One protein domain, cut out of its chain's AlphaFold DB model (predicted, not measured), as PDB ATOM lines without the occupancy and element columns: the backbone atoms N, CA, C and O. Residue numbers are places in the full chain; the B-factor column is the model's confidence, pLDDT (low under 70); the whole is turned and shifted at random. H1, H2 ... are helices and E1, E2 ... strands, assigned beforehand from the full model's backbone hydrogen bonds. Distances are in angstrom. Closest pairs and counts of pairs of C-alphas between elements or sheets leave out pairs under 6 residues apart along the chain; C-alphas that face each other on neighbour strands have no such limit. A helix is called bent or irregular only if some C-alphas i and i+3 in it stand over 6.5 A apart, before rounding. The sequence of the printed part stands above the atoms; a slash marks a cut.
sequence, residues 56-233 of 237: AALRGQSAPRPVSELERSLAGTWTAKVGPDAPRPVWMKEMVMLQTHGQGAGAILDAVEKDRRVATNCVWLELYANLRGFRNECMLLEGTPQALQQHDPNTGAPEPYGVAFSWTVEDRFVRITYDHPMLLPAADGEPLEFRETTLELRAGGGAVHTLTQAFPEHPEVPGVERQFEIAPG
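What this domain is: This is residues 56 to 233 of the 237 residues of an uncharacterized protein of Plesiocystis pacifica SIR-1 (UniProt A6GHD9). A closed barrel of eight antiparallel strands makes the body; round its ring run E1, E2, E3, E7, E8, E9, E10, E11 and back to E1. H1, H2 and H3 lie outside it, H4 lies away from it beyond H3, E4 pairs onto E3, and the small hairpin of E5 and E6 points away from the barrel. The printed part has 178 residues, with four named helices and eleven named strands in the order H1 H2 E1 H3 H4 E2 to E11. The class is mixed, helices and strands; the whole is compact, with a radius of gyration of the C-alphas of 16.7 A and spans of 50 by 44 by 30 A.

How they stand to each other: Start at H1, residues 56 to 60, on the barrel at a height over the sheet of 10.0 A; its Leu 58 and Arg 132 of E3, residues 132 to 141, have the closest C-alphas, 7.1 A apart. H2, residues 69 to 74, is on the barrel at a height of 6.8 A; its closest C-alpha to E7, residues 162 to 170, is Glu 71, 6.4 A from Val 169. E1, residues 76 to 81, has E2, residues 121 to 127, on one side (N 78 to O 125, 2.8 A) and E11, residues 224 to 232, on the other (N 79 to O 229, 2.9 A). H3, residues 90 to 100, is irregular, with C-alphas 91 and 94 7.5 A apart; it is on the barrel at 7.7 A, and C-alphas 90 and 182, the latter in E8, residues 173 to 184, are its closest to that strand, 5.1 A. In H3, 2 of 7 O i to N i+4 pairs and 4 of 8 O i to N i+3 pairs are within hydrogen-bond range; in H1, H2 and H4, residues 106 to 114, every O i to N i+4 pair is. H4 is not on the barrel. E2, E3 and E4, residues 144 to 147, form a meander, each strand the antiparallel neighbour of the one before; see N 134 to O 126, 2.9 A, and N 139 to O 146, 3.0 A. E3 bends by 53 degrees at residue 137, and its residues 132 to 136 pair with E7 (N 133 to O 165, 2.8 A). E4 runs on into E5, residues 149 to 151, a hairpin with E6, residues 158 to 160 (N 150 to O 159, 2.8 A). E7, E8, E9, residues 192 to 201, E10, residues 208 to 214, and E11 form the second meander; look at N 166 to O 177, 2.9 A, N 174 to O 199, 2.9 A, N 200 to O 212, 2.9 A, and N 211 to O 226, 2.8 A.

Where its parts are: Find C-alpha 56 at (-34.583, 11.566, 35.563), where H1 begins. E3 runs 27.0 A from first to last C-alpha, E7 24.8 A and E9 24.4 A. E11 ends at C-alpha 232, (-35.654, -4.243, 45.035).

The domain as a whole: The C-alphas of Pro 66 and Gln 103 are the two farthest apart, 51.0 A. The printed part has no cut, and no link is long. The mean pLDDT of the printed part is 77.0; 50 residues are under 70, among them residues 92 to 121.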
ATOM      1  N   ALA A  56     -33.345  11.052  34.991       86.81
ATOM      2  CA  ALA A  56     -34.583  11.566  35.563       86.81
ATOM      3  C   ALA A  56     -35.697  11.539  34.512       86.81
ATOM      4  O   ALA A  56     -36.791  11.040  34.784       86.81
ATOM      5  N   ALA A  57     -35.389  11.970  33.285       88.88
ATOM      6  CA  ALA A  57     -36.302  11.832  32.158       88.88
ATOM      7  C   ALA A  57     -36.627  10.359  31.875       88.88
ATOM      8  O   ALA A  57     -37.795  10.022  31.701       88.88
ATOM      9  N   LEU A  58     -35.631   9.465  31.881       89.44
ATOM     10  CA  LEU A  58     -35.823   8.030  31.638       89.44
ATOM     11  C   LEU A  58     -36.750   7.373  32.676       89.44
ATOM     12  O   LEU A  58     -37.645   6.608  32.309       89.44
ATOM     13  N   ARG A  59     -36.577   7.704  33.962       89.75
ATOM     14  CA  ARG A  59     -37.432   7.237  35.073       89.75
ATOM     15  C   ARG A  59     -38.846   7.812  35.000       89.75
ATOM     16  O   ARG A  59     -39.798   7.133  35.372       89.75
ATOM     17  N   GLY A  60     -38.984   9.046  34.515       86.25
ATOM     18  CA  GLY A  60     -40.261   9.751  34.392       86.25
ATOM     19  C   GLY A  60     -41.131   9.317  33.208       86.25
ATOM     20  O   GLY A  60     -42.269   9.774  33.101       86.25
ATOM     21  N   GLN A  61     -40.635   8.456  32.312       90.38
ATOM     22  CA  GLN A  61     -41.416   7.981  31.167       90.38
ATOM     23  C   GLN A  61     -42.601   7.117  31.612       90.38
ATOM     24  O   GLN A  61     -42.489   6.298  32.526       90.38
ATOM     25  N   SER A  62     -43.726   7.253  30.912       91.12
ATOM     26  CA  SER A  62     -44.859   6.341  31.062       91.12
ATOM     27  C   SER A  62     -44.516   4.963  30.504       91.12
ATOM     28  O   SER A  62     -43.906   4.852  29.439       91.12
ATOM     29  N   ALA A  63     -44.968   3.913  31.189       90.81
ATOM     30  CA  ALA A  63     -44.852   2.559  30.666       90.81
ATOM     31  C   ALA A  63     -45.627   2.431  29.338       90.81
ATOM     32  O   ALA A  63     -46.751   2.935  29.239       90.81
ATOM     33  N   PRO A  64     -45.085   1.723  28.329       90.69
ATOM     34  CA  PRO A  64     -45.758   1.540  27.041       90.69
ATOM     35  C   PRO A  64     -47.020   0.669  27.146       90.69
ATOM     36  O   PRO A  64     -47.850   0.656  26.240       90.69
ATOM     37  N   ARG A  65     -47.162  -0.077  28.248       93.75
ATOM     38  CA  ARG A  65     -48.298  -0.947  28.556       93.75
ATOM     39  C   ARG A  65     -48.471  -1.101  30.071       93.75
ATOM     40  O   ARG A  65     -47.559  -0.738  30.817       93.75
ATOM     41  N   PRO A  66     -49.587  -1.690  30.540       94.06
ATOM     42  CA  PRO A  66     -49.710  -2.098  31.932       94.06
ATOM     43  C   PRO A  66     -48.549  -3.002  32.370       94.06
ATOM     44  O   PRO A  66     -48.131  -3.907  31.640       94.06
ATOM     45  N   VAL A  67     -48.045  -2.735  33.572       93.50
ATOM     46  CA  VAL A  67     -46.922  -3.443  34.193       93.50
ATOM     47  C   VAL A  67     -47.483  -4.551  35.077       93.50
ATOM     48  O   VAL A  67     -48.329  -4.299  35.942       93.50
ATOM     49  N   SER A  68     -47.036  -5.784  34.856       91.88
ATOM     50  CA  SER A  68     -47.485  -6.937  35.640       91.88
ATOM     51  C   SER A  68     -47.003  -6.863  37.098       91.88
ATOM     52  O   SER A  68     -46.153  -6.049  37.464       91.88
ATOM     53  N   GLU A  69     -47.573  -7.688  37.978       90.25
ATOM     54  CA  GLU A  69     -47.087  -7.810  39.362       90.25
ATOM     55  C   GLU A  69     -45.660  -8.371  39.416       90.25
ATOM     56  O   GLU A  69     -44.826  -7.841  40.144       90.25
ATOM     57  N   LEU A  70     -45.362  -9.369  38.578       88.31
ATOM     58  CA  LEU A  70     -44.026  -9.948  38.468       88.31
ATOM     59  C   LEU A  70     -42.996  -8.896  38.036       88.31
ATOM     60  O   LEU A  70     -41.975  -8.741  38.698       88.31
ATOM     61  N   GLU A  71     -43.287  -8.110  36.998       92.12
ATOM     62  CA  GLU A  71     -42.411  -7.008  36.571       92.12
ATOM     63  C   GLU A  71     -42.217  -5.979  37.684       92.12
ATOM     64  O   GLU A  71     -41.090  -5.605  37.987       92.12
ATOM     65  N   ARG A  72     -43.285  -5.577  38.380       90.75
ATOM     66  CA  ARG A  72     -43.149  -4.669  39.529       90.75
ATOM     67  C   ARG A  72     -42.261  -5.241  40.635       90.75
ATOM     68  O   ARG A  72     -41.518  -4.480  41.240       90.75
ATOM     69  N   SER A  73     -42.317  -6.548  40.885       87.31
ATOM     70  CA  SER A  73     -41.492  -7.204  41.910       87.31
ATOM     71  C   SER A  73     -40.014  -7.342  41.524       87.31
ATOM     72  O   SER A  73     -39.157  -7.408  42.400       87.31
ATOM     73  N   LEU A  74     -39.721  -7.378  40.221       89.69
ATOM     74  CA  LEU A  74     -38.369  -7.510  39.671       89.69
ATOM     75  C   LEU A  74     -37.686  -6.156  39.449       89.69
ATOM     76  O   LEU A  74     -36.470  -6.097  39.267       89.69
ATOM     77  N   ALA A  75     -38.459  -5.074  39.477       92.56
ATOM     78  CA  ALA A  75     -37.958  -3.722  39.351       92.56
ATOM     79  C   ALA A  75     -36.979  -3.398  40.506       92.56
ATOM     80  O   ALA A  75     -37.320  -3.478  41.691       92.56
ATOM     81  N   GLY A  76     -35.745  -3.034  40.161       93.06
ATOM     82  CA  GLY A  76     -34.724  -2.608  41.115       93.06
ATOM     83  C   GLY A  76     -33.335  -2.554  40.493       93.06
ATOM     84  O   GLY A  76     -33.194  -2.584  39.266       93.06
ATOM     85  N   THR A  77     -32.323  -2.550  41.354       93.38
ATOM     86  CA  THR A  77     -30.913  -2.600  40.969       93.38
ATOM     87  C   THR A  77     -30.404  -4.034  41.007       93.38
ATOM     88  O   THR A  77     -30.552  -4.733  42.009       93.38
ATOM     89  N   TRP A  78     -29.802  -4.482  39.912       93.31
ATOM     90  CA  TRP A  78     -29.263  -5.826  39.757       93.31
ATOM     91  C   TRP A  78     -27.777  -5.720  39.446       93.31
ATOM     92  O   TRP A  78     -27.397  -5.098  38.453       93.31
ATOM     93  N   THR A  79     -26.926  -6.344  40.254       91.25
ATOM     94  CA  THR A  79     -25.473  -6.283  40.058       91.25
ATOM     95  C   THR A  79     -24.877  -7.670  39.910       91.25
ATOM     96  O   THR A  79     -25.215  -8.570  40.668       91.25
ATOM     97  N   ALA A  80     -23.987  -7.870  38.940       88.00
ATOM     98  CA  ALA A  80     -23.300  -9.144  38.747       88.00
ATOM     99  C   ALA A  80     -21.819  -8.949  38.457       88.00
ATOM    100  O   ALA A  80     -21.427  -8.052  37.715       88.00
ATOM    101  N   LYS A  81     -20.992  -9.853  38.978       83.81
ATOM    102  CA  LYS A  81     -19.566  -9.933  38.640       83.81
ATOM    103  C   LYS A  81     -19.434 -10.666  37.305       83.81
ATOM    104  O   LYS A  81     -19.858 -11.814  37.191       83.81
ATOM    105  N   VAL A  82     -18.883 -10.003  36.291       73.25
ATOM    106  CA  VAL A  82     -18.896 -10.502  34.899       73.25
ATOM    107  C   VAL A  82     -17.502 -10.759  34.322       73.25
ATOM    108  O   VAL A  82     -17.375 -11.521  33.364       73.25
ATOM    109  N   GLY A  83     -16.451 -10.221  34.944       65.88
ATOM    110  CA  GLY A  83     -15.076 -10.426  34.484       65.88
ATOM    111  C   GLY A  83     -14.769  -9.667  33.181       65.88
ATOM    112  O   GLY A  83     -15.436  -8.675  32.881       65.88
ATOM    113  N   PRO A  84     -13.728 -10.057  32.427       60.09
ATOM    114  CA  PRO A  84     -13.340  -9.371  31.189       60.09
ATOM    115  C   PRO A  84     -14.380  -9.533  30.068       60.09
ATOM    116  O   PRO A  84     -14.591  -8.600  29.299       60.09
ATOM    117  N   ASP A  85     -15.117 -10.647  30.058       58.69
ATOM    118  CA  ASP A  85     -16.067 -11.015  28.998       58.69
ATOM    119  C   ASP A  85     -17.465 -10.396  29.171       58.69
ATOM    120  O   ASP A  85     -18.493 -10.969  28.801       58.69
ATOM    121  N   ALA A  86     -17.528  -9.238  29.823       72.75
ATOM    122  CA  ALA A  86     -18.762  -8.495  30.019       72.75
ATOM    123  C   ALA A  86     -19.273  -7.942  28.682       72.75
ATOM    124  O   ALA A  86     -18.483  -7.322  27.966       72.75
ATOM    125  N   PRO A  87     -20.576  -8.051  28.369       79.12
ATOM    126  CA  PRO A  87     -21.124  -7.337  27.227       79.12
ATOM    127  C   PRO A  87     -20.966  -5.823  27.403       79.12
ATOM    128  O   PRO A  87     -21.315  -5.284  28.461       79.12
ATOM    129  N   ARG A  88     -20.459  -5.131  26.375       80.56
ATOM    130  CA  ARG A  88     -20.180  -3.682  26.424       80.56
ATOM    131  C   ARG A  88     -20.765  -2.936  25.234       80.56
ATOM    132  O   ARG A  88     -20.913  -3.536  24.184       80.56
ATOM    133  N   PRO A  89     -21.055  -1.637  25.329       81.62
ATOM    134  CA  PRO A  89     -21.537  -0.874  24.179       81.62
ATOM    135  C   PRO A  89     -20.511  -0.807  23.037       81.62
ATOM    136  O   PRO A  89     -19.313  -0.689  23.296       81.62
ATOM    137  N   VAL A  90     -20.962  -0.796  21.776       79.56
ATOM    138  CA  VAL A  90     -20.075  -0.721  20.590       79.56
ATOM    139  C   VAL A  90     -19.155   0.498  20.614       79.56
ATOM    140  O   VAL A  90     -18.006   0.419  20.194       79.56
ATOM    141  N   TRP A  91     -19.601   1.630  21.150       74.31
ATOM    142  CA  TRP A  91     -18.752   2.817  21.259       74.31
ATOM    143  C   TRP A  91     -17.584   2.630  22.247       74.31
ATOM    144  O   TRP A  91     -16.624   3.385  22.189       74.31
ATOM    145  N   MET A  92     -17.594   1.589  23.090       66.56
ATOM    146  CA  MET A  92     -16.437   1.168  23.890       66.56
ATOM    147  C   MET A  92     -15.508   0.182  23.162       66.56
ATOM    148  O   MET A  92     -14.569  -0.313  23.787       66.56
ATOM    149  N   LYS A  93     -15.727  -0.126  21.872       60.91
ATOM    150  CA  LYS A  93     -14.950  -1.133  21.116       60.91
ATOM    151  C   LYS A  93     -13.442  -0.925  21.239       60.91
ATOM    152  O   LYS A  93     -12.714  -1.885  21.455       60.91
ATOM    153  N   GLU A  94     -12.970   0.320  21.188       50.16
ATOM    154  CA  GLU A  94     -11.540   0.637  21.311       50.16
ATOM    155  C   GLU A  94     -10.969   0.307  22.703       50.16
ATOM    156  O   GLU A  94      -9.818  -0.108  22.809       50.16
ATOM    157  N   MET A  95     -11.779   0.393  23.764       49.03
ATOM    158  CA  MET A  95     -11.386  -0.036  25.114       49.03
ATOM    159  C   MET A  95     -11.467  -1.557  25.303       49.03
ATOM    160  O   MET A  95     -10.719  -2.109  26.107       49.03
ATOM    161  N   VAL A  96     -12.348  -2.238  24.560       42.84
ATOM    162  CA  VAL A  96     -12.468  -3.709  24.547       42.84
ATOM    163  C   VAL A  96     -11.267  -4.346  23.838       42.84
ATOM    164  O   VAL A  96     -10.679  -5.290  24.360       42.84
ATOM    165  N   MET A  97     -10.830  -3.776  22.709       34.47
ATOM    166  CA  MET A  97      -9.658  -4.242  21.947       34.47
ATOM    167  C   MET A  97      -8.332  -4.095  22.719       34.47
ATOM    168  O   MET A  97      -7.361  -4.795  22.433       34.47
ATOM    169  N   LEU A  98      -8.288  -3.220  23.733       35.19
ATOM    170  CA  LEU A  98      -7.147  -3.050  24.641       35.19
ATOM    171  C   LEU A  98      -6.990  -4.195  25.661       35.19
ATOM    172  O   LEU A  98      -5.919  -4.310  26.256       35.19
ATOM    173  N   GLN A  99      -8.010  -5.039  25.873       36.12
ATOM    174  CA  GLN A  99      -7.897  -6.211  26.756       36.12
ATOM    175  C   GLN A  99      -7.410  -7.476  26.034       36.12
ATOM    176  O   GLN A  99      -6.907  -8.381  26.695       36.12
ATOM    177  N   THR A 100      -7.511  -7.543  24.702       37.34
ATOM    178  CA  THR A 100      -7.189  -8.754  23.926       37.34
ATOM    179  C   THR A 100      -5.899  -8.666  23.113       37.34
ATOM    180  O   THR A 100      -5.349  -9.709  22.755       37.34
ATOM    181  N   HIS A 101      -5.345  -7.472  22.875       27.88
ATOM    182  CA  HIS A 101      -4.077  -7.322  22.155       27.88
ATOM    183  C   HIS A 101      -2.972  -6.700  23.009       27.88
ATOM    184  O   HIS A 101      -3.088  -5.602  23.550       27.88
ATOM    185  N   GLY A 102      -1.883  -7.463  23.131       41.91
ATOM    186  CA  GLY A 102      -0.742  -7.201  23.992       41.91
ATOM    187  C   GLY A 102      -0.164  -5.787  23.893       41.91
ATOM    188  O   GLY A 102       0.176  -5.301  22.821       41.91
ATOM    189  N   GLN A 103       0.037  -5.224  25.085       37.66
ATOM    190  CA  GLN A 103       0.865  -4.068  25.441       37.66
ATOM    191  C   GLN A 103       0.366  -2.679  25.011       37.66
ATOM    192  O   GLN A 103       0.650  -2.162  23.935       37.66
ATOM    193  N   GLY A 104      -0.278  -2.004  25.973       42.34
ATOM    194  CA  GLY A 104      -0.615  -0.583  25.872       42.34
ATOM    195  C   GLY A 104      -1.613  -0.029  26.887       42.34
ATOM    196  O   GLY A 104      -1.872   1.163  26.846       42.34
ATOM    197  N   ALA A 105      -2.123  -0.855  27.805       39.69
ATOM    198  CA  ALA A 105      -2.978  -0.506  28.945       39.69
ATOM    199  C   ALA A 105      -2.221  -0.610  30.294       39.69
ATOM    200  O   ALA A 105      -2.801  -0.902  31.334       39.69
ATOM    201  N   GLY A 106      -0.901  -0.386  30.279       36.47
ATOM    202  CA  GLY A 106       0.017  -0.813  31.342       36.47
ATOM    203  C   GLY A 106      -0.202  -0.193  32.724       36.47
ATOM    204  O   GLY A 106      -0.020  -0.891  33.703       36.47
ATOM    205  N   ALA A 107      -0.631   1.068  32.843       40.28
ATOM    206  CA  ALA A 107      -0.795   1.716  34.154       40.28
ATOM    207  C   ALA A 107      -2.149   1.415  34.829       40.28
ATOM    208  O   ALA A 107      -2.227   1.335  36.053       40.28
ATOM    209  N   ILE A 108      -3.207   1.227  34.032       42.50
ATOM    210  CA  ILE A 108      -4.540   0.847  34.524       42.50
ATOM    211  C   ILE A 108      -4.576  -0.666  34.769       42.50
ATOM    212  O   ILE A 108      -5.071  -1.091  35.804       42.50
ATOM    213  N   LEU A 109      -3.969  -1.471  33.886       41.62
ATOM    214  CA  LEU A 109      -3.778  -2.904  34.113       41.62
ATOM    215  C   LEU A 109      -2.811  -3.181  35.265       41.62
ATOM    216  O   LEU A 109      -3.124  -4.054  36.052       41.62
ATOM    217  N   ASP A 110      -1.729  -2.417  35.465       40.59
ATOM    218  CA  ASP A 110      -0.881  -2.586  36.658       40.59
ATOM    219  C   ASP A 110      -1.653  -2.301  37.949       40.59
ATOM    220  O   ASP A 110      -1.432  -2.978  38.949       40.59
ATOM    221  N   ALA A 111      -2.553  -1.313  37.960       41.75
ATOM    222  CA  ALA A 111      -3.407  -1.050  39.117       41.75
ATOM    223  C   ALA A 111      -4.440  -2.174  39.335       41.75
ATOM    224  O   ALA A 111      -4.664  -2.582  40.472       41.75
ATOM    225  N   VAL A 112      -5.007  -2.720  38.252       41.94
ATOM    226  CA  VAL A 112      -5.965  -3.846  38.248       41.94
ATOM    227  C   VAL A 112      -5.300  -5.193  38.591       41.94
ATOM    228  O   VAL A 112      -5.921  -6.044  39.218       41.94
ATOM    229  N   GLU A 113      -4.038  -5.398  38.210       40.25
ATOM    230  CA  GLU A 113      -3.273  -6.643  38.374       40.25
ATOM    231  C   GLU A 113      -2.513  -6.678  39.713       40.25
ATOM    232  O   GLU A 113      -2.379  -7.739  40.331       40.25
ATOM    233  N   LYS A 114      -2.059  -5.519  40.221       38.09
ATOM    234  CA  LYS A 114      -1.414  -5.399  41.546       38.09
ATOM    235  C   LYS A 114      -2.421  -5.329  42.687       38.09
ATOM    236  O   LYS A 114      -2.083  -5.721  43.806       38.09
ATOM    237  N   ASP A 115      -3.647  -4.888  42.425       37.91
ATOM    238  CA  ASP A 115      -4.725  -4.985  43.395       37.91
ATOM    239  C   ASP A 115      -5.463  -6.318  43.224       37.91
ATOM    240  O   ASP A 115      -6.385  -6.469  42.425       37.91
ATOM    241  N   ARG A 116      -5.083  -7.312  44.038       36.09
ATOM    242  CA  ARG A 116      -5.767  -8.618  44.122       36.09
ATOM    243  C   ARG A 116      -7.244  -8.515  44.561       36.09
ATOM    244  O   ARG A 116      -7.875  -9.549  44.777       36.09
ATOM    245  N   ARG A 117      -7.795  -7.302  44.712       35.47
ATOM    246  CA  ARG A 117      -9.215  -7.008  44.947       35.47
ATOM    247  C   ARG A 117      -9.942  -6.419  43.720       35.47
ATOM    248  O   ARG A 117     -11.167  -6.414  43.736       35.47
ATOM    249  N   VAL A 118      -9.242  -5.991  42.660       37.03
ATOM    250  CA  VAL A 118      -9.792  -5.237  41.498       37.03
ATOM    251  C   VAL A 118      -9.982  -6.125  40.250       37.03
ATOM    252  O   VAL A 118     -10.116  -5.661  39.125       37.03
ATOM    253  N   ALA A 119     -10.082  -7.444  40.419       37.53
ATOM    254  CA  ALA A 119     -10.256  -8.396  39.314       37.53
ATOM    255  C   ALA A 119     -11.695  -8.503  38.751       37.53
ATOM    256  O   ALA A 119     -12.081  -9.551  38.235       37.53
ATOM    257  N   THR A 120     -12.536  -7.472  38.852       48.72
ATOM    258  CA  THR A 120     -13.962  -7.614  38.508       48.72
ATOM    259  C   THR A 120     -14.551  -6.345  37.913       48.72
ATOM    260  O   THR A 120     -14.973  -5.450  38.645       48.72
ATOM    261  N   ASN A 121     -14.688  -6.325  36.584       67.88
ATOM    262  CA  ASN A 121     -15.798  -5.592  35.983       67.88
ATOM    263  C   ASN A 121     -17.090  -6.226  36.510       67.88
ATOM    264  O   ASN A 121     -17.228  -7.461  36.534       67.88
ATOM    265  N   CYS A 122     -18.020  -5.389  36.947       77.94
ATOM    266  CA  CYS A 122     -19.380  -5.803  37.226       77.94
ATOM    267  C   CYS A 122     -20.337  -5.155  36.218       77.94
ATOM    268  O   CYS A 122     -20.034  -4.136  35.597       77.94
ATOM    269  N   VAL A 123     -21.492  -5.782  36.026       86.25
ATOM    270  CA  VAL A 123     -22.627  -5.194  35.317       86.25
ATOM    271  C   VAL A 123     -23.623  -4.733  36.360       86.25
ATOM    272  O   VAL A 123     -23.928  -5.480  37.287       86.25
ATOM    273  N   TRP A 124     -24.126  -3.519  36.178       91.50
ATOM    274  CA  TRP A 124     -25.156  -2.918  37.011       91.50
ATOM    275  C   TRP A 124     -26.353  -2.588  36.128       91.50
ATOM    276  O   TRP A 124     -26.247  -1.770  35.215       91.50
ATOM    277  N   LEU A 125     -27.490  -3.228  36.378       93.69
ATOM    278  CA  LEU A 125     -28.737  -3.003  35.656       93.69
ATOM    279  C   LEU A 125     -29.735  -2.314  36.579       93.69
ATOM    280  O   LEU A 125     -30.054  -2.828  37.645       93.69
ATOM    281  N   GLU A 126     -30.252  -1.176  36.139       94.25
ATOM    282  CA  GLU A 126     -31.389  -0.503  36.758       94.25
ATOM    283  C   GLU A 126     -32.646  -0.844  35.970       94.25
ATOM    284  O   GLU A 126     -32.796  -0.393  34.836       94.25
ATOM    285  N   LEU A 127     -33.539  -1.651  36.536       95.06
ATOM    286  CA  LEU A 127     -34.790  -2.063  35.895       95.06
ATOM    287  C   LEU A 127     -35.930  -1.218  36.448       95.06
ATOM    288  O   LEU A 127     -36.497  -1.587  37.467       95.06
ATOM    289  N   TYR A 128     -36.277  -0.092  35.826       94.62
ATOM    290  CA  TYR A 128     -37.320   0.808  36.328       94.62
ATOM    291  C   TYR A 128     -38.727   0.224  36.170       94.62
ATOM    292  O   TYR A 128     -39.030  -0.482  35.206       94.62
ATOM    293  N   ALA A 129     -39.635   0.606  37.073       92.50
ATOM    294  CA  ALA A 129     -41.027   0.155  37.067       92.50
ATOM    295  C   ALA A 129     -41.814   0.532  35.794       92.50
ATOM    296  O   ALA A 129     -42.887  -0.012  35.567       92.50
ATOM    297  N   ASN A 130     -41.303   1.438  34.957       94.69
ATOM    298  CA  ASN A 130     -41.911   1.833  33.685       94.69
ATOM    299  C   ASN A 130     -41.459   0.978  32.480       94.69
ATOM    300  O   ASN A 130     -41.693   1.376  31.339       94.69
ATOM    301  N   LEU A 131     -40.825  -0.181  32.712       95.88
ATOM    302  CA  LEU A 131     -40.280  -1.083  31.677       95.88
ATOM    303  C   LEU A 131     -39.117  -0.488  30.866       95.88
ATOM    304  O   LEU A 131     -38.705  -1.034  29.837       95.88
ATOM    305  N   ARG A 132     -38.561   0.632  31.332       96.62
ATOM    306  CA  ARG A 132     -37.267   1.153  30.897       96.62
ATOM    307  C   ARG A 132     -36.202   0.758  31.901       96.62
ATOM    308  O   ARG A 132     -36.493   0.349  33.023       96.62
ATOM    309  N   GLY A 133     -34.956   0.895  31.503       94.81
ATOM    310  CA  GLY A 133     -33.844   0.677  32.393       94.81
ATOM    311  C   GLY A 133     -32.557   1.271  31.874       94.81
ATOM    312  O   GLY A 133     -32.507   1.850  30.785       94.81
ATOM    313  N   PHE A 134     -31.525   1.163  32.693       93.75
ATOM    314  CA  PHE A 134     -30.206   1.668  32.371       93.75
ATOM    315  C   PHE A 134     -29.137   0.683  32.822       93.75
ATOM    316  O   PHE A 134     -29.126   0.244  33.971       93.75
ATOM    317  N   ARG A 135     -28.244   0.313  31.909       92.38
ATOM    318  CA  ARG A 135     -27.100  -0.542  32.200       92.38
ATOM    319  C   ARG A 135     -25.889   0.349  32.405       92.38
ATOM    320  O   ARG A 135     -25.456   0.988  31.451       92.38
ATOM    321  N   ASN A 136     -25.322   0.339  33.603       86.44
ATOM    322  CA  ASN A 136     -24.050   0.978  33.923       86.44
ATOM    323  C   ASN A 136     -22.901  -0.034  33.815       86.44
ATOM    324  O   ASN A 136     -23.057  -1.215  34.148       86.44
ATOM    325  N   GLU A 137     -21.726   0.439  33.401       79.00
ATOM    326  CA  GLU A 137     -20.491  -0.220  33.835       79.00
ATOM    327  C   GLU A 137     -20.356  -0.038  35.348       79.00
ATOM    328  O   GLU A 137     -20.687   1.025  35.875       79.00
ATOM    329  N   CYS A 138     -19.834  -1.034  36.056       78.31
ATOM    330  CA  CYS A 138     -19.478  -0.857  37.456       78.31
ATOM    331  C   CYS A 138     -18.133  -1.499  37.795       78.31
ATOM    332  O   CYS A 138     -17.657  -2.418  37.120       78.31
ATOM    333  N   MET A 139     -17.525  -1.000  38.867       75.56
ATOM    334  CA  MET A 139     -16.341  -1.585  39.494       75.56
ATOM    335  C   MET A 139     -16.687  -2.094  40.893       75.56
ATOM    336  O   MET A 139     -17.629  -1.607  41.515       75.56
ATOM    337  N   LEU A 140     -15.924  -3.058  41.407       71.38
ATOM    338  CA  LEU A 140     -16.008  -3.423  42.821       71.38
ATOM    339  C   LEU A 140     -15.012  -2.585  43.625       71.38
ATOM    340  O   LEU A 140     -13.803  -2.731  43.448       71.38
ATOM    341  N   LEU A 141     -15.513  -1.757  44.539       69.31
ATOM    342  CA  LEU A 141     -14.713  -1.053  45.540       69.31
ATOM    343  C   LEU A 141     -14.905  -1.746  46.884       69.31
ATOM    344  O   LEU A 141     -16.018  -1.835  47.390       69.31
ATOM    345  N   GLU A 142     -13.822  -2.309  47.424       74.75
ATOM    346  CA  GLU A 142     -13.841  -3.065  48.689       74.75
ATOM    347  C   GLU A 142     -14.871  -4.215  48.715       74.75
ATOM    348  O   GLU A 142     -15.359  -4.622  49.765       74.75
ATOM    349  N   GLY A 143     -15.177  -4.782  47.542       71.19
ATOM    350  CA  GLY A 143     -16.162  -5.852  47.373       71.19
ATOM    351  C   GLY A 143     -17.585  -5.371  47.076       71.19
ATOM    352  O   GLY A 143     -18.415  -6.199  46.703       71.19
ATOM    353  N   THR A 144     -17.851  -4.067  47.160       77.69
ATOM    354  CA  THR A 144     -19.153  -3.457  46.866       77.69
ATOM    355  C   THR A 144     -19.196  -2.928  45.429       77.69
ATOM    356  O   THR A 144     -18.291  -2.192  45.029       77.69
ATOM    357  N   PRO A 145     -20.228  -3.262  44.631       79.81
ATOM    358  CA  PRO A 145     -20.431  -2.664  43.315       79.81
ATOM    359  C   PRO A 145     -20.608  -1.148  43.402       79.81
ATOM    360  O   PRO A 145     -21.319  -0.649  44.268       79.81
ATOM    361  N   GLN A 146     -19.974  -0.421  42.488       79.00
ATOM    362  CA  GLN A 146     -20.078   1.029  42.351       79.00
ATOM    363  C   GLN A 146     -20.207   1.370  40.868       79.00
ATOM    364  O   GLN A 146     -19.326   1.032  40.071       79.00
ATOM    365  N   ALA A 147     -21.328   1.992  40.491       79.62
ATOM    366  CA  ALA A 147     -21.573   2.415  39.118       79.62
ATOM    367  C   ALA A 147     -20.508   3.427  38.675       79.62
ATOM    368  O   ALA A 147     -20.180   4.366  39.400       79.62
ATOM    369  N   LEU A 148     -19.967   3.234  37.474       73.12
ATOM    370  CA  LEU A 148     -19.025   4.176  36.891       73.12
ATOM    371  C   LEU A 148     -19.765   5.434  36.441       73.12
ATOM    372  O   LEU A 148     -20.826   5.370  35.815       73.12
ATOM    373  N   GLN A 149     -19.160   6.579  36.729       72.62
ATOM    374  CA  GLN A 149     -19.618   7.885  36.275       72.62
ATOM    375  C   GLN A 149     -18.524   8.524  35.418       72.62
ATOM    376  O   GLN A 149     -17.330   8.363  35.681       72.62
ATOM    377  N   GLN A 150     -18.934   9.234  34.377       66.12
ATOM    378  CA  GLN A 150     -18.100  10.190  33.658       66.12
ATOM    379  C   GLN A 150     -18.348  11.586  34.219       66.12
ATOM    380  O   GLN A 150     -19.353  11.820  34.875       66.12
ATOM    381  N   HIS A 151     -17.450  12.521  33.944       66.38
ATOM    382  CA  HIS A 151     -17.703  13.932  34.207       66.38
ATOM    383  C   HIS A 151     -17.849  14.663  32.880       66.38
ATOM    384  O   HIS A 151     -16.991  14.523  31.999       66.38
ATOM    385  N   ASP A 152     -18.906  15.461  32.736       60.97
ATOM    386  CA  ASP A 152     -19.009  16.388  31.616       60.97
ATOM    387  C   ASP A 152     -17.829  17.384  31.688       60.97
ATOM    388  O   ASP A 152     -17.580  17.988  32.733       60.97
ATOM    389  N   PRO A 153     -17.054  17.570  30.605       58.12
ATOM    390  CA  PRO A 153     -15.825  18.366  30.626       58.12
ATOM    391  C   PRO A 153     -16.076  19.868  30.794       58.12
ATOM    392  O   PRO A 153     -15.143  20.604  31.101       58.12
ATOM    393  N   ASN A 154     -17.294  20.334  30.512       68.44
ATOM    394  CA  ASN A 154     -17.627  21.752  30.478       68.44
ATOM    395  C   ASN A 154     -18.224  22.196  31.817       68.44
ATOM    396  O   ASN A 154     -17.993  23.314  32.263       68.44
ATOM    397  N   THR A 155     -18.994  21.316  32.452       75.31
ATOM    398  CA  THR A 155     -19.770  21.577  33.666       75.31
ATOM    399  C   THR A 155     -19.220  20.845  34.888       75.31
ATOM    400  O   THR A 155     -19.523  21.234  36.013       75.31
ATOM    401  N   GLY A 156     -18.416  19.794  34.697       68.56
ATOM    402  CA  GLY A 156     -17.919  18.918  35.760       68.56
ATOM    403  C   GLY A 156     -18.987  17.999  36.362       68.56
ATOM    404  O   GLY A 156     -18.680  17.228  37.276       68.56
ATOM    405  N   ALA A 157     -20.229  18.073  35.874       72.06
ATOM    406  CA  ALA A 157     -21.335  17.291  36.397       72.06
ATOM    407  C   ALA A 157     -21.082  15.791  36.172       72.06
ATOM    408  O   ALA A 157     -20.630  15.415  35.085       72.06
ATOM    409  N   PRO A 158     -21.337  14.936  37.178       69.19
ATOM    410  CA  PRO A 158     -21.279  13.501  36.982       69.19
ATOM    411  C   PRO A 158     -22.404  13.057  36.043       69.19
ATOM    412  O   PRO A 158     -23.563  13.431  36.218       69.19
ATOM    413  N   GLU A 159     -22.061  12.222  35.074       69.81
ATOM    414  CA  GLU A 159     -22.978  11.577  34.147       69.81
ATOM    415  C   GLU A 159     -22.805  10.056  34.235       69.81
ATOM    416  O   GLU A 159     -21.680   9.557  34.317       69.81
ATOM    417  N   PRO A 160     -23.897   9.282  34.239       71.12
ATOM    418  CA  PRO A 160     -23.823   7.829  34.330       71.12
ATOM    419  C   PRO A 160     -23.156   7.227  33.089       71.12
ATOM    420  O   PRO A 160     -23.433   7.624  31.955       71.12
ATOM    421  N   TYR A 161     -22.293   6.231  33.293       76.62
ATOM    422  CA  TYR A 161     -21.554   5.598  32.207       76.62
ATOM    423  C   TYR A 161     -22.221   4.304  31.740       76.62
ATOM    424  O   TYR A 161     -22.014   3.230  32.317       76.62
ATOM    425  N   GLY A 162     -23.031   4.384  30.681       83.88
ATOM    426  CA  GLY A 162     -23.869   3.247  30.322       83.88
ATOM    427  C   GLY A 162     -24.748   3.390  29.086       83.88
ATOM    428  O   GLY A 162     -24.524   4.237  28.226       83.88
ATOM    429  N   VAL A 163     -25.738   2.500  28.992       90.56
ATOM    430  CA  VAL A 163     -26.696   2.405  27.882       90.56
ATOM    431  C   VAL A 163     -28.106   2.195  28.425       90.56
ATOM    432  O   VAL A 163     -28.336   1.337  29.279       90.56
ATOM    433  N   ALA A 164     -29.058   2.966  27.906       94.31
ATOM    434  CA  ALA A 164     -30.476   2.785  28.186       94.31
ATOM    435  C   ALA A 164     -31.043   1.548  27.468       94.31
ATOM    436  O   ALA A 164     -30.555   1.133  26.414       94.31
ATOM    437  N   PHE A 165     -32.077   0.949  28.051       96.50
ATOM    438  CA  PHE A 165     -32.742  -0.226  27.498       96.50
ATOM    439  C   PHE A 165     -34.239  -0.245  27.825       96.50
ATOM    440  O   PHE A 165     -34.707   0.438  28.740       96.50
ATOM    441  N   SER A 166     -34.999  -1.062  27.096       97.31
ATOM    442  CA  SER A 166     -36.310  -1.564  27.530       97.31
ATOM    443  C   SER A 166     -36.194  -2.980  28.062       97.31
ATOM    444  O   SER A 166     -35.318  -3.732  27.634       97.31
ATOM    445  N   TRP A 167     -37.105  -3.364  28.949       97.69
ATOM    446  CA  TRP A 167     -37.155  -4.726  29.455       97.69
ATOM    447  C   TRP A 167     -38.584  -5.219  29.676       97.69
ATOM    448  O   TRP A 167     -39.504  -4.436  29.912       97.69
ATOM    449  N   THR A 168     -38.766  -6.531  29.583       95.94
ATOM    450  CA  THR A 168     -40.040  -7.220  29.823       95.94
ATOM    451  C   THR A 168     -39.792  -8.581  30.451       95.94
ATOM    452  O   THR A 168     -38.682  -9.109  30.363       95.94
ATOM    453  N   VAL A 169     -40.833  -9.184  31.020       94.19
ATOM    454  CA  VAL A 169     -40.766 -10.561  31.526       94.19
ATOM    455  C   VAL A 169     -41.750 -11.447  30.776       94.19
ATOM    456  O   VAL A 169     -42.931 -11.120  30.681       94.19
ATOM    457  N   GLU A 170     -41.255 -12.567  30.260       90.12
ATOM    458  CA  GLU A 170     -42.052 -13.624  29.637       90.12
ATOM    459  C   GLU A 170     -41.677 -14.961  30.284       90.12
ATOM    460  O   GLU A 170     -40.509 -15.356  30.295       90.12
ATOM    461  N   ASP A 171     -42.661 -15.626  30.891       88.44
ATOM    462  CA  ASP A 171     -42.478 -16.802  31.744       88.44
ATOM    463  C   ASP A 171     -41.422 -16.587  32.843       88.44
ATOM    464  O   ASP A 171     -41.678 -15.942  33.860       88.44
ATOM    465  N   ARG A 172     -40.224 -17.138  32.638       89.69
ATOM    466  CA  ARG A 172     -39.074 -17.045  33.546       89.69
ATOM    467  C   ARG A 172     -37.919 -16.242  32.959       89.69
ATOM    468  O   ARG A 172     -36.817 -16.307  33.484       89.69
ATOM    469  N   PHE A 173     -38.127 -15.537  31.855       94.62
ATOM    470  CA  PHE A 173     -37.073 -14.810  31.161       94.62
ATOM    471  C   PHE A 173     -37.298 -13.311  31.285       94.62
ATOM    472  O   PHE A 173     -38.340 -12.793  30.887       94.62
ATOM    473  N   VAL A 174     -36.291 -12.606  31.796       95.69
ATOM    474  CA  VAL A 174     -36.196 -11.156  31.642       95.69
ATOM    475  C   VAL A 174     -35.539 -10.885  30.301       95.69
ATOM    476  O   VAL A 174     -34.371 -11.213  30.104       95.69
ATOM    477  N   ARG A 175     -36.282 -10.298  29.370       97.25
ATOM    478  CA  ARG A 175     -35.764  -9.864  28.073       97.25
ATOM    479  C   ARG A 175     -35.354  -8.405  28.178       97.25
ATOM    480  O   ARG A 175     -36.160  -7.584  28.607       97.25
ATOM    481  N   ILE A 176     -34.123  -8.091  27.790       97.69
ATOM    482  CA  ILE A 176     -33.565  -6.738  27.759       97.69
ATOM    483  C   ILE A 176     -33.210  -6.407  26.313       97.69
ATOM    484  O   ILE A 176     -32.472  -7.153  25.672       97.69
ATOM    485  N   THR A 177     -33.693  -5.265  25.831       97.56
ATOM    486  CA  THR A 177     -33.375  -4.724  24.506       97.56
ATOM    487  C   THR A 177     -32.699  -3.367  24.669       97.56
ATOM    488  O   THR A 177     -33.316  -2.421  25.162       97.56
ATOM    489  N   TYR A 178     -31.432  -3.276  24.274       95.75
ATOM    490  CA  TYR A 178     -30.603  -2.082  24.407       95.75
ATOM    491  C   TYR A 178     -30.884  -1.065  23.296       95.75
ATOM    492  O   TYR A 178     -30.991  -1.410  22.115       95.75
ATOM    493  N   ASP A 179     -30.926   0.218  23.662       93.75
ATOM    494  CA  ASP A 179     -31.123   1.312  22.701       93.75
ATOM    495  C   ASP A 179     -29.907   1.459  21.760       93.75
ATOM    496  O   ASP A 179     -30.027   1.876  20.603       93.75
ATOM    497  N   HIS A 180     -28.729   1.033  22.222       90.81
ATOM    498  CA  HIS A 180     -27.487   1.006  21.454       90.81
ATOM    499  C   HIS A 180     -26.988  -0.424  21.255       90.81
ATOM    500  O   HIS A 180     -27.221  -1.267  22.122       90.81
ATOM    501  N   PRO A 181     -26.287  -0.706  20.142       91.50
ATOM    502  CA  PRO A 181     -25.690  -2.009  19.973       91.50
ATOM    503  C   PRO A 181     -24.568  -2.231  20.988       91.50
ATOM    504  O   PRO A 181     -23.831  -1.314  21.378       91.50
ATOM    505  N   MET A 182     -24.474  -3.480  21.405       89.19
ATOM    506  CA  MET A 182     -23.547  -4.017  22.381       89.19
ATOM    507  C   MET A 182     -22.623  -5.018  21.683       89.19
ATOM    508  O   MET A 182     -22.940  -5.519  20.613       89.19
ATOM    509  N   LEU A 183     -21.486  -5.316  22.291       84.94
ATOM    510  CA  LEU A 183     -20.473  -6.240  21.817       84.94
ATOM    511  C   LEU A 183     -20.331  -7.395  22.794       84.94
ATOM    512  O   LEU A 183     -20.270  -7.186  24.010       84.94
ATOM    513  N   LEU A 184     -20.216  -8.592  22.234       75.75
ATOM    514  CA  LEU A 184     -19.772  -9.801  22.908       75.75
ATOM    515  C   LEU A 184     -18.362 -10.143  22.440       75.75
ATOM    516  O   LEU A 184     -18.086 -10.055  21.242       75.75
ATOM    517  N   PRO A 185     -17.471 -10.572  23.343       70.06
ATOM    518  CA  PRO A 185     -16.239 -11.222  22.927       70.06
ATOM    519  C   PRO A 185     -16.579 -12.492  22.138       70.06
ATOM    520  O   PRO A 185     -17.371 -13.313  22.601       70.06
ATOM    521  N   ALA A 186     -15.981 -12.658  20.960       64.56
ATOM    522  CA  ALA A 186     -16.105 -13.878  20.171       64.56
ATOM    523  C   ALA A 186     -14.864 -14.755  20.328       64.56
ATOM    524  O   ALA A 186     -13.752 -14.258  20.514       64.56
ATOM    525  N   ALA A 187     -15.047 -16.072  20.224       60.88
ATOM    526  CA  ALA A 187     -13.957 -17.038  20.346       60.88
ATOM    527  C   ALA A 187     -12.941 -16.961  19.187       60.88
ATOM    528  O   ALA A 187     -11.797 -17.381  19.349       60.88
ATOM    529  N   ASP A 188     -13.353 -16.442  18.030       59.41
ATOM    530  CA  ASP A 188     -12.572 -16.322  16.793       59.41
ATOM    531  C   ASP A 188     -11.946 -14.929  16.582       59.41
ATOM    532  O   ASP A 188     -11.212 -14.725  15.616       59.41
ATOM    533  N   GLY A 189     -12.161 -14.001  17.520       60.78
ATOM    534  CA  GLY A 189     -11.429 -12.738  17.635       60.78
ATOM    535  C   GLY A 189     -12.200 -11.482  17.225       60.78
ATOM    536  O   GLY A 189     -11.902 -10.416  17.762       60.78
ATOM    537  N   GLU A 190     -13.206 -11.573  16.351       71.38
ATOM    538  CA  GLU A 190     -14.028 -10.410  15.985       71.38
ATOM    539  C   GLU A 190     -15.256 -10.309  16.895       71.38
ATOM    540  O   GLU A 190     -16.068 -11.229  16.915       71.38
ATOM    541  N   PRO A 191     -15.443  -9.214  17.651       76.25
ATOM    542  CA  PRO A 191     -16.548  -9.124  18.592       76.25
ATOM    543  C   PRO A 191     -17.905  -9.133  17.869       76.25
ATOM    544  O   PRO A 191     -18.086  -8.452  16.858       76.25
ATOM    545  N   LEU A 192     -18.867  -9.871  18.426       82.12
ATOM    546  CA  LEU A 192     -20.221 -10.000  17.884       82.12
ATOM    547  C   LEU A 192     -21.101  -8.849  18.375       82.12
ATOM    548  O   LEU A 192     -21.136  -8.566  19.573       82.12
ATOM    549  N   GLU A 193     -21.809  -8.187  17.462       90.94
ATOM    550  CA  GLU A 193     -22.733  -7.100  17.792       90.94
ATOM    551  C   GLU A 193     -24.143  -7.627  18.067       90.94
ATOM    552  O   GLU A 193     -24.700  -8.345  17.248       90.94
ATOM    553  N   PHE A 194     -24.756  -7.205  19.172       93.44
ATOM    554  CA  PHE A 194     -26.116  -7.593  19.541       93.44
ATOM    555  C   PHE A 194     -26.880  -6.433  20.190       93.44
ATOM    556  O   PHE A 194     -26.297  -5.445  20.644       93.44
ATOM    557  N   ARG A 195     -28.203  -6.546  20.276       96.38
ATOM    558  CA  ARG A 195     -29.095  -5.589  20.953       96.38
ATOM    559  C   ARG A 195     -29.991  -6.231  21.995       96.38
ATOM    560  O   ARG A 195     -30.597  -5.513  22.786       96.38
ATOM    561  N   GLU A 196     -30.065  -7.549  22.035       96.81
ATOM    562  CA  GLU A 196     -30.946  -8.294  22.908       96.81
ATOM    563  C   GLU A 196     -30.204  -9.314  23.767       96.81
ATOM    564  O   GLU A 196     -29.408 -10.124  23.294       96.81
ATOM    565  N   THR A 197     -30.528  -9.321  25.056       95.44
ATOM    566  CA  THR A 197     -30.124 -10.391  25.962       95.44
ATOM    567  C   THR A 197     -31.316 -10.877  26.769       95.44
ATOM    568  O   THR A 197     -32.226 -10.109  27.091       95.44
ATOM    569  N   THR A 198     -31.313 -12.160  27.105       96.25
ATOM    570  CA  THR A 198     -32.291 -12.751  28.016       96.25
ATOM    571  C   THR A 198     -31.594 -13.229  29.278       96.25
ATOM    572  O   THR A 198     -30.498 -13.781  29.222       96.25
ATOM    573  N   LEU A 199     -32.227 -13.002  30.428       94.69
ATOM    574  CA  LEU A 199     -31.794 -13.504  31.727       94.69
ATOM    575  C   LEU A 199     -32.831 -14.512  32.218       94.69
ATOM    576  O   LEU A 199     -33.977 -14.157  32.492       94.69
ATOM    577  N   GLU A 200     -32.437 -15.776  32.313       94.12
ATOM    578  CA  GLU A 200     -33.290 -16.833  32.849       94.12
ATOM    579  C   GLU A 200     -33.330 -16.769  34.381       94.12
ATOM    580  O   GLU A 200     -32.341 -17.070  35.053       94.12
ATOM    581  N   LEU A 201     -34.493 -16.425  34.933       85.62
ATOM    582  CA  LEU A 201     -34.813 -16.500  36.354       85.62
ATOM    583  C   LEU A 201     -34.918 -17.966  36.768       85.62
ATOM    584  O   LEU A 201     -35.928 -18.638  36.539       85.62
ATOM    585  N   ARG A 202     -33.868 -18.480  37.403       80.00
ATOM    586  CA  ARG A 202     -33.940 -19.768  38.093       80.00
ATOM    587  C   ARG A 202     -34.462 -19.561  39.507       80.00
ATOM    588  O   ARG A 202     -34.221 -18.524  40.123       80.00
ATOM    589  N   ALA A 203     -35.196 -20.551  40.016       64.88
ATOM    590  CA  ALA A 203     -35.716 -20.517  41.376       64.88
ATOM    591  C   ALA A 203     -34.555 -20.326  42.366       64.88
ATOM    592  O   ALA A 203     -33.691 -21.191  42.501       64.88
ATOM    593  N   GLY A 204     -34.538 -19.174  43.032       57.28
ATOM    594  CA  GLY A 204     -33.579 -18.820  44.069       57.28
ATOM    595  C   GLY A 204     -34.334 -18.211  45.242       57.28
ATOM    596  O   GLY A 204     -35.234 -17.399  45.045       57.28
ATOM    597  N   GLY A 205     -34.013 -18.649  46.457       53.25
ATOM    598  CA  GLY A 205     -34.535 -18.068  47.692       53.25
ATOM    599  C   GLY A 205     -33.455 -17.213  48.341       53.25
ATOM    600  O   GLY A 205     -32.626 -17.747  49.071       53.25
ATOM    601  N   GLY A 206     -33.425 -15.912  48.053       67.06
ATOM    602  CA  GLY A 206     -32.461 -14.979  48.645       67.06
ATOM    603  C   GLY A 206     -32.268 -13.709  47.817       67.06
ATOM    604  O   GLY A 206     -32.926 -13.531  46.805       67.06
ATOM    605  N   ALA A 207     -31.354 -12.839  48.255       75.06
ATOM    606  CA  ALA A 207     -30.970 -11.620  47.527       75.06
ATOM    607  C   ALA A 207     -30.025 -11.891  46.341       75.06
ATOM    608  O   ALA A 207     -29.787 -11.006  45.525       75.06
ATOM    609  N   VAL A 208     -29.469 -13.106  46.248       82.44
ATOM    610  CA  VAL A 208     -28.549 -13.518  45.184       82.44
ATOM    611  C   VAL A 208     -29.224 -14.562  44.304       82.44
ATOM    612  O   VAL A 208     -29.680 -15.597  44.795       82.44
ATOM    613  N   HIS A 209     -29.253 -14.304  43.002       84.56
ATOM    614  CA  HIS A 209     -29.864 -15.148  41.987       84.56
ATOM    615  C   HIS A 209     -28.819 -15.599  40.971       84.56
ATOM    616  O   HIS A 209     -28.114 -14.782  40.385       84.56
ATOM    617  N   THR A 210     -28.745 -16.903  40.711       88.00
ATOM    618  CA  THR A 210     -27.991 -17.414  39.561       88.00
ATOM    619  C   THR A 210     -28.873 -17.323  38.325       88.00
ATOM    620  O   THR A 210     -29.876 -18.032  38.229       88.00
ATOM    621  N   LEU A 211     -28.495 -16.456  37.389       90.31
ATOM    622  CA  LEU A 211     -29.198 -16.235  36.132       90.31
ATOM    623  C   LEU A 211     -28.347 -16.737  34.971       90.31
ATOM    624  O   LEU A 211     -27.134 -16.520  34.947       90.31
ATOM    625  N   THR A 212     -28.983 -17.364  33.987       91.88
ATOM    626  CA  THR A 212     -28.320 -17.669  32.715       91.88
ATOM    627  C   THR A 212     -28.568 -16.517  31.762       91.88
ATOM    628  O   THR A 212     -29.716 -16.259  31.400       91.88
ATOM    629  N   GLN A 213     -27.503 -15.832  31.361       91.56
ATOM    630  CA  GLN A 213     -27.544 -14.824  30.317       91.56
ATOM    631  C   GLN A 213     -27.391 -15.488  28.950       91.56
ATOM    632  O   GLN A 213     -26.411 -16.190  28.719       91.56
ATOM    633  N   ALA A 214     -28.324 -15.250  28.037       92.88
ATOM    634  CA  ALA A 214     -28.233 -15.690  26.650       92.88
ATOM    635  C   ALA A 214     -28.370 -14.508  25.682       92.88
ATOM    636  O   ALA A 214     -28.807 -13.414  26.058       92.88
ATOM    637  N   PHE A 215     -27.984 -14.746  24.430       93.06
ATOM    638  CA  PHE A 215     -27.936 -13.747  23.365       93.06
ATOM    639  C   PHE A 215     -28.742 -14.269  22.170       93.06
ATOM    640  O   PHE A 215     -28.199 -14.997  21.347       93.06
ATOM    641  N   PRO A 216     -30.052 -13.968  22.083       94.00
ATOM    642  CA  PRO A 216     -30.929 -14.541  21.057       94.00
ATOM    643  C   PRO A 216     -30.502 -14.268  19.607       94.00
ATOM    644  O   PRO A 216     -30.813 -15.064  18.725       94.00
ATOM    645  N   GLU A 217     -29.781 -13.172  19.360       94.62
ATOM    646  CA  GLU A 217     -29.203 -12.840  18.047       94.62
ATOM    647  C   GLU A 217     -27.999 -13.721  17.675       94.62
ATOM    648  O   GLU A 217     -27.695 -13.859  16.493       94.62
ATOM    649  N   HIS A 218     -27.363 -14.352  18.668       89.62
ATOM    650  CA  HIS A 218     -26.190 -15.215  18.534       89.62
ATOM    651  C   HIS A 218     -26.404 -16.549  19.266       89.62
ATOM    652  O   HIS A 218     -25.772 -16.803  20.297       89.62
ATOM    653  N   PRO A 219     -27.311 -17.417  18.779       89.81
ATOM    654  CA  PRO A 219     -27.613 -18.702  19.416       89.81
ATOM    655  C   PRO A 219     -26.411 -19.662  19.472       89.81
ATOM    656  O   PRO A 219     -26.429 -20.626  20.235       89.81
ATOM    657  N   GLU A 220     -25.376 -19.418  18.668       82.88
ATOM    658  CA  GLU A 220     -24.092 -20.115  18.700       82.88
ATOM    659  C   GLU A 220     -23.264 -19.812  19.956       82.88
ATOM    660  O   GLU A 220     -22.410 -20.621  20.325       82.88
ATOM    661  N   VAL A 221     -23.514 -18.681  20.626       82.12
ATOM    662  CA  VAL A 221     -22.841 -18.309  21.873       82.12
ATOM    663  C   VAL A 221     -23.528 -19.032  23.035       82.12
ATOM    664  O   VAL A 221     -24.709 -18.788  23.299       82.12
ATOM    665  N   PRO A 222     -22.821 -19.911  23.771       82.19
ATOM    666  CA  PRO A 222     -23.403 -20.585  24.921       82.19
ATOM    667  C   PRO A 222     -23.876 -19.581  25.974       82.19
ATOM    668  O   PRO A 222     -23.209 -18.582  26.245       82.19
ATOM    669  N   GLY A 223     -25.010 -19.880  26.607       84.38
ATOM    670  CA  GLY A 223     -25.495 -19.082  27.727       84.38
ATOM    671  C   GLY A 223     -24.474 -19.037  28.867       84.38
ATOM    672  O   GLY A 223     -23.849 -20.046  29.197       84.38
ATOM    673  N   VAL A 224     -24.319 -17.867  29.478       84.19
ATOM    674  CA  VAL A 224     -23.343 -17.615  30.538       84.19
ATOM    675  C   VAL A 224     -24.059 -17.495  31.875       84.19
ATOM    676  O   VAL A 224     -24.902 -16.620  32.065       84.19
ATOM    677  N   GLU A 225     -23.713 -18.352  32.830       87.00
ATOM    678  CA  GLU A 225     -24.247 -18.255  34.188       87.00
ATOM    679  C   GLU A 225     -23.571 -17.117  34.963       87.00
ATOM    680  O   GLU A 225     -22.343 -17.017  35.025       87.00
ATOM    681  N   ARG A 226     -24.382 -16.253  35.573       85.81
ATOM    682  CA  ARG A 226     -23.945 -15.105  36.372       85.81
ATOM    683  C   ARG A 226     -24.707 -15.077  37.694       85.81
ATOM    684  O   ARG A 226     -25.908 -15.335  37.728       85.81
ATOM    685  N   GLN A 227     -24.021 -14.732  38.779       87.38
ATOM    686  CA  GLN A 227     -24.668 -14.457  40.061       87.38
ATOM    687  C   GLN A 227     -25.003 -12.971  40.139       87.38
ATOM    688  O   GLN A 227     -24.098 -12.137  40.138       87.38
ATOM    689  N   PHE A 228     -26.297 -12.670  40.180       88.94
ATOM    690  CA  PHE A 228     -26.830 -11.332  40.373       88.94
ATOM    691  C   PHE A 228     -27.239 -11.125  41.827       88.94
ATOM    692  O   PHE A 228     -28.045 -11.887  42.353       88.94
ATOM    693  N   GLU A 229     -26.727 -10.079  42.461       89.31
ATOM    694  CA  GLU A 229     -27.291  -9.522  43.688       89.31
ATOM    695  C   GLU A 229     -28.399  -8.537  43.292       89.31
ATOM    696  O   GLU A 229     -28.155  -7.603  42.523       89.31
ATOM    697  N   ILE A 230     -29.623  -8.773  43.771       87.31
ATOM    698  CA  ILE A 230     -30.819  -8.010  43.403       87.31
ATOM    699  C   ILE A 230     -31.311  -7.221  44.617       87.31
ATOM    700  O   ILE A 230     -31.684  -7.796  45.641       87.31
ATOM    701  N   ALA A 231     -31.342  -5.897  44.478       86.50
ATOM    702  CA  ALA A 231     -31.874  -4.957  45.456       86.50
ATOM    703  C   ALA A 231     -33.193  -4.351  44.931       86.50
ATOM    704  O   ALA A 231     -33.163  -3.504  44.028       86.50
ATOM    705  N   PRO A 232     -34.360  -4.766  45.468       80.75
ATOM    706  CA  PRO A 232     -35.654  -4.243  45.035       80.75
ATOM    707  C   PRO A 232     -35.752  -2.727  45.222       80.75
ATOM    708  O   PRO A 232     -35.356  -2.204  46.261       80.75
ATOM    709  N   GLY A 233     -36.310  -2.026  44.232       75.50
ATOM    710  CA  GLY A 233     -36.616  -0.594  44.333       75.50
ATOM    711  C   GLY A 233     -35.422   0.363  44.446       75.50
ATOM    712  O   GLY A 233     -35.641   1.556  44.640       75.50
TER     713      GLY A 233